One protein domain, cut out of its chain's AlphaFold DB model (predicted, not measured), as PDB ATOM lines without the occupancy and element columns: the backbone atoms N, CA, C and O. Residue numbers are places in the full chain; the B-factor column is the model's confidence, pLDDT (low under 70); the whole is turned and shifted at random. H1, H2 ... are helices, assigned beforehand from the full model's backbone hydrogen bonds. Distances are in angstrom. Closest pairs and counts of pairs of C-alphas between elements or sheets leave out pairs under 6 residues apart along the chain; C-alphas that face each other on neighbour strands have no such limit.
ATOM      1  N   GLU A  32     111.834 130.894 123.106       54.75
ATOM      2  CA  GLU A  32     110.494 131.143 123.629       54.75
ATOM      3  C   GLU A  32     110.043 130.165 124.731       54.75
ATOM      4  O   GLU A  32     109.404 130.600 125.689       54.75
ATOM      5  N   ASP A  33     110.400 128.878 124.670       61.38
ATOM      6  CA  ASP A  33     109.965 127.878 125.660       61.38
ATOM      7  C   ASP A  33     110.654 128.044 127.023       61.38
ATOM      8  O   ASP A  33     110.069 127.728 128.064       61.38
ATOM      9  N   ALA A  34     111.867 128.609 127.053       59.66
ATOM     10  CA  ALA A  34     112.591 128.854 128.300       59.66
ATOM     11  C   ALA A  34     111.904 129.922 129.169       59.66
ATOM     12  O   ALA A  34     111.892 129.793 130.391       59.66
ATOM     13  N   VAL A  35     111.279 130.926 128.541       61.94
ATOM     14  CA  VAL A  35     110.645 132.080 129.209       61.94
ATOM     15  C   VAL A  35     109.123 131.894 129.370       61.94
ATOM     16  O   VAL A  35     108.470 132.588 130.157       61.94
ATOM     17  N   ARG A  36     108.524 130.931 128.653       65.75
ATOM     18  CA  ARG A  36     107.077 130.671 128.644       65.75
ATOM     19  C   ARG A  36     106.546 130.260 130.026       65.75
ATOM     20  O   ARG A  36     107.114 129.416 130.724       65.75
ATOM     21  N   GLY A  37     105.402 130.844 130.397       62.53
ATOM     22  CA  GLY A  37     104.658 130.523 131.623       62.53
ATOM     23  C   GLY A  37     105.202 131.161 132.905       62.53
ATOM     24  O   GLY A  37     104.632 130.949 133.973       62.53
ATOM     25  N   MET A  38     106.274 131.950 132.821       69.88
ATOM     26  CA  MET A  38     106.793 132.691 133.966       69.88
ATOM     27  C   MET A  38     106.021 133.992 134.147       69.88
ATOM     28  O   MET A  38     105.796 134.730 133.188       69.88
ATOM     29  N   ASN A  39     105.676 134.327 135.388       83.44
ATOM     30  CA  ASN A  39     105.012 135.589 135.707       83.44
ATOM     31  C   ASN A  39     105.977 136.800 135.690       83.44
ATOM     32  O   ASN A  39     105.853 137.745 136.467       83.44
ATOM     33  N   LEU A  40     107.001 136.751 134.836       86.31
ATOM     34  CA  LEU A  40     108.116 137.688 134.848       86.31
ATOM     35  C   LEU A  40     107.671 139.103 134.452       86.31
ATOM     36  O   LEU A  40     108.118 140.068 135.065       86.31
ATOM     37  N   ALA A  41     106.734 139.234 133.509       84.75
ATOM     38  CA  ALA A  41     106.180 140.532 133.129       84.75
ATOM     39  C   ALA A  41     105.508 141.248 134.317       84.75
ATOM     40  O   ALA A  41     105.837 142.397 134.604       84.75
ATOM     41  N   GLU A  42     104.647 140.559 135.076       80.88
ATOM     42  CA  GLU A  42     104.008 141.150 136.262       80.88
ATOM     43  C   GLU A  42     105.045 141.491 137.340       80.88
ATOM     44  O   GLU A  42     105.003 142.572 137.927       80.88
ATOM     45  N   GLN A  43     106.030 140.614 137.581       83.50
ATOM     46  CA  GLN A  43     107.075 140.897 138.574       83.50
ATOM     47  C   GLN A  43     107.951 142.097 138.179       83.50
ATOM     48  O   GLN A  43     108.352 142.863 139.059       83.50
ATOM     49  N   LEU A  44     108.207 142.301 136.882       85.25
ATOM     50  CA  LEU A  44     108.899 143.481 136.352       85.25
ATOM     51  C   LEU A  44     108.060 144.753 136.527       85.25
ATOM     52  O   LEU A  44     108.584 145.759 137.004       85.25
ATOM     53  N   GLN A  45     106.757 144.703 136.232       80.56
ATOM     54  CA  GLN A  45     105.840 145.829 136.459       80.56
ATOM     55  C   GLN A  45     105.783 146.235 137.939       80.56
ATOM     56  O   GLN A  45     105.784 147.425 138.265       80.56
ATOM     57  N   LEU A  46     105.785 145.251 138.844       78.19
ATOM     58  CA  LEU A  46     105.812 145.454 140.297       78.19
ATOM     59  C   LEU A  46     107.207 145.800 140.844       78.19
ATOM     60  O   LEU A  46     107.335 146.074 142.042       78.19
ATOM     61  N   LEU A  47     108.236 145.755 139.991       82.19
ATOM     62  CA  LEU A  47     109.652 145.891 140.332       82.19
ATOM     63  C   LEU A  47     110.060 145.010 141.527       82.19
ATOM     64  O   LEU A  47     110.812 145.415 142.416       82.19
ATOM     65  N   ASN A  48     109.531 143.787 141.570       80.88
ATOM     66  CA  ASN A  48     109.845 142.804 142.599       80.88
ATOM     67  C   ASN A  48     111.166 142.105 142.259       80.88
ATOM     68  O   ASN A  48     111.173 140.980 141.765       80.88
ATOM     69  N   ILE A  49     112.283 142.794 142.506       85.50
ATOM     70  CA  ILE A  49     113.627 142.338 142.119       85.50
ATOM     71  C   ILE A  49     113.908 140.891 142.570       85.50
ATOM     72  O   ILE A  49     114.324 140.104 141.722       85.50
ATOM     73  N   PRO A  50     113.635 140.473 143.826       82.62
ATOM     74  CA  PRO A  50     113.852 139.084 144.232       82.62
ATOM     75  C   PRO A  50     113.091 138.064 143.375       82.62
ATOM     76  O   PRO A  50     113.682 137.089 142.926       82.62
ATOM     77  N   ALA A  51     111.803 138.305 143.107       83.12
ATOM     78  CA  ALA A  51     110.990 137.390 142.304       83.12
ATOM     79  C   ALA A  51     111.393 137.396 140.822       83.12
ATOM     80  O   ALA A  51     111.387 136.353 140.177       83.12
ATOM     81  N   VAL A  52     111.788 138.555 140.292       90.19
ATOM     82  CA  VAL A  52     112.332 138.678 138.936       90.19
ATOM     83  C   VAL A  52     113.603 137.840 138.780       90.19
ATOM     84  O   VAL A  52     113.713 137.069 137.829       90.19
ATOM     85  N   LEU A  53     114.550 137.960 139.713       91.19
ATOM     86  CA  LEU A  53     115.807 137.212 139.658       91.19
ATOM     87  C   LEU A  53     115.595 135.709 139.846       91.19
ATOM     88  O   LEU A  53     116.295 134.921 139.220       91.19
ATOM     89  N   GLU A  54     114.605 135.313 140.643       89.75
ATOM     90  CA  GLU A  54     114.190 133.915 140.764       89.75
ATOM     91  C   GLU A  54     113.669 133.365 139.425       89.75
ATOM     92  O   GLU A  54     114.107 132.304 138.986       89.75
ATOM     93  N   CYS A  55     112.819 134.111 138.707       92.00
ATOM     94  CA  CYS A  55     112.383 133.720 137.360       92.00
ATOM     95  C   CYS A  55     113.560 133.611 136.376       92.00
ATOM     96  O   CYS A  55     113.609 132.678 135.577       92.00
ATOM     97  N   VAL A  56     114.518 134.543 136.432       94.06
ATOM     98  CA  VAL A  56     115.722 134.488 135.589       94.06
ATOM     99  C   VAL A  56     116.540 133.233 135.897       94.06
ATOM    100  O   VAL A  56     116.880 132.506 134.971       94.06
ATOM    101  N   ARG A  57     116.796 132.916 137.170       94.00
ATOM    102  CA  ARG A  57     117.520 131.691 137.556       94.00
ATOM    103  C   ARG A  57     116.802 130.423 137.107       94.00
ATOM    104  O   ARG A  57     117.432 129.519 136.575       94.00
ATOM    105  N   GLN A  58     115.475 130.384 137.207       91.75
ATOM    106  CA  GLN A  58     114.680 129.277 136.667       91.75
ATOM    107  C   GLN A  58     114.813 129.141 135.141       91.75
ATOM    108  O   GLN A  58     114.791 128.022 134.631       91.75
ATOM    109  N   CYS A  59     114.983 130.246 134.399       91.88
ATOM    110  CA  CYS A  59     115.316 130.180 132.971       91.88
ATOM    111  C   CYS A  59     116.685 129.523 132.754       91.88
ATOM    112  O   CYS A  59     116.813 128.667 131.880       91.88
ATOM    113  N   PHE A  60     117.697 129.905 133.536       93.56
ATOM    114  CA  PHE A  60     119.039 129.328 133.433       93.56
ATOM    115  C   PHE A  60     119.058 127.842 133.809       93.56
ATOM    116  O   PHE A  60     119.622 127.048 133.064       93.56
ATOM    117  N   GLU A  61     118.356 127.418 134.859       91.75
ATOM    118  CA  GLU A  61     118.247 125.990 135.188       91.75
ATOM    119  C   GLU A  61     117.627 125.178 134.038       91.75
ATOM    120  O   GLU A  61     118.173 124.145 133.651       91.75
ATOM    121  N   ARG A  62     116.577 125.686 133.373       90.81
ATOM    122  CA  ARG A  62     116.020 125.038 132.165       90.81
ATOM    123  C   ARG A  62     117.037 124.955 131.023       90.81
ATOM    124  O   ARG A  62     117.140 123.924 130.362       90.81
ATOM    125  N   LEU A  63     117.803 126.021 130.787       90.81
ATOM    126  CA  LEU A  63     118.857 126.041 129.764       90.81
ATOM    127  C   LEU A  63     119.980 125.044 130.075       90.81
ATOM    128  O   LEU A  63     120.533 124.427 129.164       90.81
ATOM    129  N   LYS A  64     120.301 124.861 131.356       90.12
ATOM    130  CA  LYS A  64     121.287 123.894 131.841       90.12
ATOM    131  C   LYS A  64     120.809 122.457 131.667       90.12
ATOM    132  O   LYS A  64     121.559 121.643 131.130       90.12
ATOM    133  N   GLU A  65     119.571 122.150 132.056       88.88
ATOM    134  CA  GLU A  65     118.941 120.833 131.859       88.88
ATOM    135  C   GLU A  65     118.941 120.423 130.381       88.88
ATOM    136  O   GLU A  65     119.202 119.267 130.045       88.88
ATOM    137  N   GLN A  66     118.713 121.393 129.496       85.75
ATOM    138  CA  GLN A  66     118.686 121.200 128.046       85.75
ATOM    139  C   GLN A  66     120.070 121.258 127.387       85.75
ATOM    140  O   GLN A  66     120.169 121.033 126.183       85.75
ATOM    141  N   ARG A  67     121.137 121.536 128.151       88.81
ATOM    142  CA  ARG A  67     122.513 121.714 127.650       88.81
ATOM    143  C   ARG A  67     122.599 122.715 126.492       88.81
ATOM    144  O   ARG A  67     123.253 122.457 125.483       88.81
ATOM    145  N   ALA A  68     121.907 123.841 126.627       88.19
ATOM    146  CA  ALA A  68     121.835 124.865 125.595       88.19
ATOM    147  C   ALA A  68     123.224 125.416 125.224       88.19
ATOM    148  O   ALA A  68     124.004 125.817 126.084       88.19
ATOM    149  N   GLY A  69     123.521 125.513 123.927       88.69
ATOM    150  CA  GLY A  69     124.752 126.153 123.462       88.69
ATOM    151  C   GLY A  69     124.790 127.661 123.755       88.69
ATOM    152  O   GLY A  69     123.751 128.309 123.937       88.69
ATOM    153  N   THR A  70     125.988 128.254 123.713       90.25
ATOM    154  CA  THR A  70     126.221 129.694 123.975       90.25
ATOM    155  C   THR A  70     125.277 130.600 123.182       90.25
ATOM    156  O   THR A  70     124.725 131.565 123.713       90.25
ATOM    157  N   GLY A  71     125.053 130.292 121.900       89.62
ATOM    158  CA  GLY A  71     124.175 131.084 121.035       89.62
ATOM    159  C   GLY A  71     122.717 131.105 121.503       89.62
ATOM    160  O   GLY A  71     122.039 132.125 121.375       89.62
ATOM    161  N   THR A  72     122.225 130.009 122.080       89.81
ATOM    162  CA  THR A  72     120.864 129.911 122.625       89.81
ATOM    163  C   THR A  72     120.747 130.662 123.949       89.81
ATOM    164  O   THR A  72     119.810 131.444 124.110       89.81
ATOM    165  N   ILE A  73     121.735 130.534 124.839       92.38
ATOM    166  CA  ILE A  73     121.782 131.274 126.112       92.38
ATOM    167  C   ILE A  73     121.758 132.788 125.858       92.38
ATOM    168  O   ILE A  73     120.930 133.503 126.425       92.38
ATOM    169  N   VAL A  74     122.603 133.285 124.948       94.19
ATOM    170  CA  VAL A  74     122.662 134.713 124.587       94.19
ATOM    171  C   VAL A  74     121.340 135.212 123.992       94.19
ATOM    172  O   VAL A  74     120.903 136.326 124.301       94.19
ATOM    173  N   ARG A  75     120.665 134.399 123.167       91.69
ATOM    174  CA  ARG A  75     119.333 134.734 122.634       91.69
ATOM    175  C   ARG A  75     118.297 134.871 123.749       91.69
ATOM    176  O   ARG A  75     117.586 135.872 123.767       91.69
ATOM    177  N   VAL A  76     118.245 133.933 124.696       92.12
ATOM    178  CA  VAL A  76     117.323 134.014 125.846       92.12
ATOM    179  C   VAL A  76     117.632 135.232 126.717       92.12
ATOM    180  O   VAL A  76     116.720 135.978 127.066       92.12
ATOM    181  N   CYS A  77     118.908 135.514 126.993       94.62
ATOM    182  CA  CYS A  77     119.322 136.725 127.711       94.62
ATOM    183  C   CYS A  77     118.814 138.002 127.021       94.62
ATOM    184  O   CYS A  77     118.295 138.910 127.671       94.62
ATOM    185  N   SER A  78     118.909 138.051 125.690       92.62
ATOM    186  CA  SER A  78     118.421 139.181 124.895       92.62
ATOM    187  C   SER A  78     116.900 139.329 124.984       92.62
ATOM    188  O   SER A  78     116.412 140.444 125.159       92.62
ATOM    189  N   GLN A  79     116.153 138.220 124.946       91.88
ATOM    190  CA  GLN A  79     114.694 138.213 125.110       91.88
ATOM    191  C   GLN A  79     114.254 138.682 126.503       91.88
ATOM    192  O   GLN A  79     113.273 139.420 126.627       91.88
ATOM    193  N   LEU A  80     114.980 138.288 127.553       93.31
ATOM    194  CA  LEU A  80     114.738 138.758 128.919       93.31
ATOM    195  C   LEU A  80     114.956 140.276 129.027       93.31
ATOM    196  O   LEU A  80     114.120 140.976 129.602       93.31
ATOM    197  N   GLU A  81     116.026 140.807 128.424       93.62
ATOM    198  CA  GLU A  81     116.248 142.258 128.349       93.62
ATOM    199  C   GLU A  81     115.181 142.986 127.525       93.62
ATOM    200  O   GLU A  81     114.756 144.077 127.908       93.62
ATOM    201  N   ASP A  82     114.716 142.403 126.419       91.69
ATOM    202  CA  ASP A  82     113.640 142.984 125.609       91.69
ATOM    203  C   ASP A  82     112.324 143.043 126.381       91.69
ATOM    204  O   ASP A  82     111.621 144.053 126.326       91.69
ATOM    205  N   MET A  83     111.999 142.003 127.152       91.06
ATOM    206  CA  MET A  83     110.844 142.026 128.042       91.06
ATOM    207  C   MET A  83     110.986 143.116 129.106       91.06
ATOM    208  O   MET A  83     110.072 143.920 129.257       91.06
ATOM    209  N   ALA A  84     112.140 143.228 129.767       91.50
ATOM    210  CA  ALA A  84     112.386 144.317 130.712       91.50
ATOM    211  C   ALA A  84     112.241 145.704 130.057       91.50
ATOM    212  O   ALA A  84     111.616 146.588 130.634       91.50
ATOM    213  N   CYS A  85     112.718 145.882 128.821       91.19
ATOM    214  CA  CYS A  85     112.571 147.130 128.062       91.19
ATOM    215  C   CYS A  85     111.132 147.434 127.606       91.19
ATOM    216  O   CYS A  85     110.854 148.577 127.218       91.19
ATOM    217  N   ARG A  86     110.245 146.431 127.555       89.38
ATOM    218  CA  ARG A  86     108.810 146.603 127.271       89.38
ATOM    219  C   ARG A  86     108.032 146.958 128.533       89.38
ATOM    220  O   ARG A  86     107.213 147.867 128.483       89.38
ATOM    221  N   GLU A  87     108.325 146.284 129.641       87.00
ATOM    222  CA  GLU A  87     107.584 146.444 130.899       87.00
ATOM    223  C   GLU A  87     108.069 147.630 131.753       87.00
ATOM    224  O   GLU A  87     107.325 148.143 132.588       87.00
ATOM    225  N   VAL A  88     109.316 148.077 131.569       86.50
ATOM    226  CA  VAL A  88     109.952 149.115 132.393       86.50
ATOM    227  C   VAL A  88     110.673 150.126 131.493       86.50
ATOM    228  O   VAL A  88     111.741 149.849 130.947       86.50
ATOM    229  N   GLN A  89     110.106 151.326 131.340       83.44
ATOM    230  CA  GLN A  89     110.662 152.368 130.465       83.44
ATOM    231  C   GLN A  89     112.074 152.793 130.895       83.44
ATOM    232  O   GLN A  89     112.976 152.876 130.064       83.44
ATOM    233  N   GLU A  90     112.287 152.998 132.192       88.81
ATOM    234  CA  GLU A  90     113.562 153.443 132.764       88.81
ATOM    235  C   GLU A  90     114.668 152.395 132.567       88.81
ATOM    236  O   GLU A  90     115.845 152.728 132.421       88.81
ATOM    237  N   TYR A  91     114.290 151.113 132.492       90.88
ATOM    238  CA  TYR A  91     115.225 150.032 132.200       90.88
ATOM    239  C   TYR A  91     115.845 150.207 130.812       90.88
ATOM    240  O   TYR A  91     117.047 150.013 130.662       90.88
ATOM    241  N   ARG A  92     115.062 150.631 129.809       88.50
ATOM    242  CA  ARG A  92     115.553 150.890 128.444       88.50
ATOM    243  C   ARG A  92     116.599 152.004 128.408       88.50
ATOM    244  O   ARG A  92     117.550 151.917 127.638       88.50
ATOM    245  N   GLU A  93     116.424 153.038 129.225       87.81
ATOM    246  CA  GLU A  93     117.370 154.154 129.320       87.81
ATOM    247  C   GLU A  93     118.678 153.715 129.991       87.81
ATOM    248  O   GLU A  93     119.765 154.008 129.491       87.81
ATOM    249  N   ILE A  94     118.584 152.934 131.072       91.00
ATOM    250  CA  ILE A  94     119.747 152.373 131.780       91.00
ATOM    251  C   ILE A  94     120.483 151.333 130.921       91.00
ATOM    252  O   ILE A  94     121.715 151.274 130.919       91.00
ATOM    253  N   ARG A  95     119.736 150.504 130.189       92.81
ATOM    254  CA  ARG A  95     120.226 149.428 129.318       92.81
ATOM    255  C   ARG A  95     120.073 149.809 127.850       92.81
ATOM    256  O   ARG A  95     119.466 149.095 127.055       92.81
ATOM    257  N   GLY A  96     120.666 150.942 127.482       90.12
ATOM    258  CA  GLY A  96     120.755 151.381 126.091       90.12
ATOM    259  C   GLY A  96     121.567 150.424 125.203       90.12
ATOM    260  O   GLY A  96     122.241 149.508 125.680       90.12
ATOM    261  N   LYS A  97     121.549 150.669 123.885       89.56
ATOM    262  CA  LYS A  97     122.152 149.797 122.855       89.56
ATOM    263  C   LYS A  97     123.598 149.378 123.161       89.56
ATOM    264  O   LYS A  97     123.944 148.213 123.000       89.56
ATOM    265  N   GLU A  98     124.429 150.309 123.625       92.62
ATOM    266  CA  GLU A  98     125.839 150.046 123.946       92.62
ATOM    267  C   GLU A  98     126.018 149.122 125.158       92.62
ATOM    268  O   GLU A  98     126.876 148.240 125.141       92.62
ATOM    269  N   ALA A  99     125.204 149.295 126.203       92.50
ATOM    270  CA  ALA A  99     125.266 148.466 127.404       92.50
ATOM    271  C   ALA A  99     124.859 147.017 127.103       92.50
ATOM    272  O   ALA A  99     125.505 146.083 127.578       92.50
ATOM    273  N   ARG A 100     123.830 146.839 126.265       93.00
ATOM    274  CA  ARG A 100     123.350 145.521 125.822       93.00
ATOM    275  C   ARG A 100     124.384 144.808 124.949       93.00
ATOM    276  O   ARG A 100     124.731 143.667 125.231       93.00
ATOM    277  N   ALA A 101     124.970 145.511 123.974       93.12
ATOM    278  CA  ALA A 101     126.042 144.965 123.134       93.12
ATOM    279  C   ALA A 101     127.287 144.564 123.951       93.12
ATOM    280  O   ALA A 101     127.924 143.541 123.682       93.12
ATOM    281  N   ARG A 102     127.624 145.349 124.985       95.12
ATOM    282  CA  ARG A 102     128.713 145.019 125.913       95.12
ATOM    283  C   ARG A 102     128.418 143.743 126.694       95.12
ATOM    284  O   ARG A 102     129.297 142.890 126.763       95.12
ATOM    285  N   LEU A 103     127.208 143.602 127.242       94.69
ATOM    286  CA  LEU A 103     126.816 142.389 127.962       94.69
ATOM    287  C   LEU A 103     126.845 141.166 127.044       94.69
ATOM    288  O   LEU A 103     127.410 140.151 127.423       94.69
ATOM    289  N   GLU A 104     126.311 141.262 125.826       94.62
ATOM    290  CA  GLU A 104     126.379 140.158 124.862       94.62
ATOM    291  C   GLU A 104     127.829 139.715 124.608       94.62
ATOM    292  O   GLU A 104     128.131 138.521 124.619       94.62
ATOM    293  N   THR A 105     128.740 140.673 124.425       95.12
ATOM    294  CA  THR A 105     130.168 140.383 124.231       95.12
ATOM    295  C   THR A 105     130.772 139.686 125.453       95.12
ATOM    296  O   THR A 105     131.548 138.746 125.297       95.12
ATOM    297  N   GLN A 106     130.405 140.117 126.665       95.50
ATOM    298  CA  GLN A 106     130.855 139.496 127.915       95.50
ATOM    299  C   GLN A 106     130.337 138.061 128.052       95.50
ATOM    300  O   GLN A 106     131.134 137.166 128.314       95.50
ATOM    301  N   LEU A 107     129.048 137.827 127.789       94.94
ATOM    302  CA  LEU A 107     128.439 136.495 127.851       94.94
ATOM    303  C   LEU A 107     129.111 135.515 126.886       94.94
ATOM    304  O   LEU A 107     129.389 134.380 127.253       94.94
ATOM    305  N   ARG A 108     129.432 135.954 125.662       93.44
ATOM    306  CA  ARG A 108     130.142 135.119 124.676       93.44
ATOM    307  C   ARG A 108     131.590 134.808 125.065       93.44
ATOM    308  O   ARG A 108     132.160 133.871 124.519       93.44
ATOM    309  N   ALA A 109     132.186 135.598 125.957       93.81
ATOM    310  CA  ALA A 109     133.555 135.417 126.435       93.81
ATOM    311  C   ALA A 109     133.648 134.586 127.729       93.81
ATOM    312  O   ALA A 109     134.752 134.224 128.136       93.81
ATOM    313  N   CYS A 110     132.519 134.292 128.381       94.25
ATOM    314  CA  CYS A 110     132.462 133.441 129.567       94.25
ATOM    315  C   CYS A 110     132.977 132.026 129.265       94.25
ATOM    316  O   CYS A 110     132.717 131.467 128.200       94.25
ATOM    317  N   MET A 111     133.702 131.439 130.223       89.25
ATOM    318  CA  MET A 111     134.344 130.129 130.052       89.25
ATOM    319  C   MET A 111     133.493 128.965 130.570       89.25
ATOM    320  O   MET A 111     133.813 127.810 130.295       89.25
ATOM    321  N   SER A 112     132.419 129.253 131.305       92.81
ATOM    322  CA  SER A 112     131.503 128.257 131.849       92.81
ATOM    323  C   SER A 112     130.057 128.748 131.831       92.81
ATOM    324  O   SER A 112     129.789 129.949 131.742       92.81
ATOM    325  N   PHE A 113     129.116 127.809 131.955       92.69
ATOM    326  CA  PHE A 113     127.699 128.129 132.128       92.69
ATOM    327  C   PHE A 113     127.442 129.002 133.370       92.69
ATOM    328  O   PHE A 113     126.697 129.975 133.285       92.69
ATOM    329  N   SER A 114     128.098 128.694 134.498       92.88
ATOM    330  CA  SER A 114     127.964 129.470 135.743       92.88
ATOM    331  C   SER A 114     128.406 130.917 135.548       92.88
ATOM    332  O   SER A 114     127.710 131.830 135.976       92.88
ATOM    333  N   ASP A 115     129.515 131.140 134.832       94.25
ATOM    334  CA  ASP A 115     129.998 132.496 134.553       94.25
ATOM    335  C   ASP A 115     128.996 133.290 133.705       94.25
ATOM    336  O   ASP A 115     128.855 134.497 133.891       94.25
ATOM    337  N   MET A 116     128.310 132.635 132.759       95.75
ATOM    338  CA  MET A 116     127.269 133.283 131.953       95.75
ATOM    339  C   MET A 116     126.053 133.648 132.803       95.75
ATOM    340  O   MET A 116     125.540 134.761 132.677       95.75
ATOM    341  N   GLU A 117     125.602 132.727 133.658       96.00
ATOM    342  CA  GLU A 117     124.489 132.963 134.578       96.00
ATOM    343  C   GLU A 117     124.793 134.130 135.515       96.00
ATOM    344  O   GLU A 117     124.034 135.101 135.547       96.00
ATOM    345  N   ASP A 118     125.928 134.092 136.208       95.12
ATOM    346  CA  ASP A 118     126.327 135.138 137.149       95.12
ATOM    347  C   ASP A 118     126.511 136.486 136.444       95.12
ATOM    348  O   ASP A 118     126.026 137.515 136.923       95.12
ATOM    349  N   CYS A 119     127.148 136.494 135.266       96.38
ATOM    350  CA  CYS A 119     127.334 137.705 134.469       96.38
ATOM    351  C   CYS A 119     125.993 138.338 134.074       96.38
ATOM    352  O   CYS A 119     125.811 139.551 134.231       96.38
ATOM    353  N   PHE A 120     125.042 137.533 133.593       97.62
ATOM    354  CA  PHE A 120     123.720 138.026 133.224       97.62
ATOM    355  C   PHE A 120     122.934 138.499 134.448       97.62
ATOM    356  O   PHE A 120     122.422 139.619 134.450       97.62
ATOM    357  N   VAL A 121     122.850 137.671 135.492       96.06
ATOM    358  CA  VAL A 121     122.087 137.957 136.715       96.06
ATOM    359  C   VAL A 121     122.582 139.237 137.377       96.06
ATOM    360  O   VAL A 121     121.758 140.063 137.772       96.06
ATOM    361  N   GLU A 122     123.895 139.449 137.458       95.25
ATOM    362  CA  GLU A 122     124.468 140.659 138.052       95.25
ATOM    363  C   GLU A 122     124.177 141.903 137.206       95.25
ATOM    364  O   GLU A 122     123.721 142.928 137.721       95.25
ATOM    365  N   ALA A 123     124.350 141.811 135.885       95.38
ATOM    366  CA  ALA A 123     124.028 142.911 134.981       95.38
ATOM    367  C   ALA A 123     122.535 143.284 135.032       95.38
ATOM    368  O   ALA A 123     122.187 144.470 135.015       95.38
ATOM    369  N   PHE A 124     121.660 142.280 135.118       95.06
ATOM    370  CA  PHE A 124     120.213 142.447 135.189       95.06
ATOM    371  C   PHE A 124     119.778 143.031 136.538       95.06
ATOM    372  O   PHE A 124     119.034 144.013 136.569       95.06
ATOM    373  N   ARG A 125     120.307 142.502 137.652       93.44
ATOM    374  CA  ARG A 125     120.106 143.026 139.013       93.44
ATOM    375  C   ARG A 125     120.519 144.489 139.103       93.44
ATOM    376  O   ARG A 125     119.698 145.320 139.479       93.44
ATOM    377  N   SER A 126     121.755 144.811 138.718       93.50
ATOM    378  CA  SER A 126     122.296 146.172 138.808       93.50
ATOM    379  C   SER A 126     121.439 147.181 138.036       93.50
ATOM    380  O   SER A 126     121.237 148.315 138.476       93.50
ATOM    381  N   ALA A 127     120.887 146.777 136.889       93.81
ATOM    382  CA  ALA A 127     119.970 147.612 136.121       93.81
ATOM    383  C   ALA A 127     118.637 147.837 136.847       93.81
ATOM    384  O   ALA A 127     118.188 148.979 136.955       93.81
ATOM    385  N   LEU A 128     118.025 146.778 137.382       89.38
ATOM    386  CA  LEU A 128     116.768 146.871 138.131       89.38
ATOM    387  C   LEU A 128     116.914 147.676 139.426       89.38
ATOM    388  O   LEU A 128     116.007 148.424 139.780       89.38
ATOM    389  N   GLU A 129     118.049 147.582 140.115       86.69
ATOM    390  CA  GLU A 129     118.338 148.381 141.312       86.69
ATOM    391  C   GLU A 129     118.482 149.870 140.983       86.69
ATOM    392  O   GLU A 129     117.982 150.717 141.723       86.69
ATOM    393  N   LYS A 130     119.083 150.215 139.838       90.19
ATOM    394  CA  LYS A 130     119.117 151.603 139.352       90.19
ATOM    395  C   LYS A 130     117.723 152.118 139.007       90.19
ATOM    396  O   LYS A 130     117.384 153.227 139.410       90.19
ATOM    397  N   VAL A 131     116.901 151.312 138.326       88.31
ATOM    398  CA  VAL A 131     115.480 151.639 138.093       88.31
ATOM    399  C   VAL A 131     114.779 151.881 139.427       88.31
ATOM    400  O   VAL A 131     114.060 152.866 139.575       88.31
ATOM    401  N   TYR A 132     114.998 151.004 140.406       81.44
ATOM    402  CA  TYR A 132     114.406 151.129 141.732       81.44
ATOM    403  C   TYR A 132     114.842 152.417 142.427       81.44
ATOM    404  O   TYR A 132     113.999 153.108 142.985       81.44
ATOM    405  N   GLY A 133     116.124 152.782 142.350       81.50
ATOM    406  CA  GLY A 133     116.635 154.050 142.873       81.50
ATOM    407  C   GLY A 133     115.935 155.260 142.251       81.50
ATOM    408  O   GLY A 133     115.399 156.096 142.979       81.50
ATOM    409  N   LEU A 134     115.843 155.302 140.917       81.44
ATOM    410  CA  LEU A 134     115.142 156.369 140.191       81.44
ATOM    411  C   LEU A 134     113.661 156.449 140.591       81.44
ATOM    412  O   LEU A 134     113.149 157.528 140.900       81.44
ATOM    413  N   ARG A 135     112.977 155.300 140.652       76.31
ATOM    414  CA  ARG A 135     111.570 155.225 141.062       76.31
ATOM    415  C   ARG A 135     111.351 155.525 142.534       76.31
ATOM    416  O   ARG A 135     110.284 156.013 142.860       76.31
TER     417      ARG A 135
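This is residues 32 to 135 of the 244 residues of the protein "Predicted protein" of Physcomitrium patens (UniProt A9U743). Four helices, H3, H4, H6 and H7, form an up-and-down bundle, each running against the one before, with H3 and H6 at opposite corners. Short H5 lies across one end, and short H1 and H2 pack on H3 and H4. The printed part has 104 residues with seven named helices, H1 to H7 in order, and no named strand: all helix. It is compact, radius of gyration of the C-alphas 12.8 A, spanning 37 by 30 by 19 A.

H1, residues 32 to 35, touches residues 59 to 63 alone of H3, residues 49 to 65; closest C-alphas Ala 34 and Cys 59, 5.6 A. H2, residues 40 to 45, forms a hairpin with H3 at a shallow tilt of 19 degrees; closest C-alphas Gln 43 and Val 52, 5.7 A. The hub, H4, residues 70 to 87, touches H1, H2, H5, residues 89 to 94, and H6, residues 97 to 109; H5 touches it only at the corner. H7, residues 113 to 135, touches H3, opposite ways at 19 degrees, a shallow tilt; closest C-alphas Phe 60 and Glu 117, 6.7 A. H6 and H7 form a hairpin; closest C-alphas Leu 107 and Met 116, 5.3 A. H5 touches residues 127 to 131 alone of H7 at a steep tilt of 63 degrees. H3 and H6 are apart. Each O i to N i+4 pair is within hydrogen-bond range in H2, H3, H4, H6 and H7, and 1 of 2 in H5; H1 is too short for one.

H1 begins at C-alpha 32 (110.494, 131.143, 123.629). H3 measures 24.4 A, H4 26.0 A, H6 18.7 A and H7 32.8 A, ending at C-alpha 135 (111.570, 155.225, 141.062).

The C-alphas farthest apart, Arg 67 and Arg 135, are 37.7 A apart. The printed part has no cut, and its six links are tight. Residues 32 to 38 have pLDDT under 70.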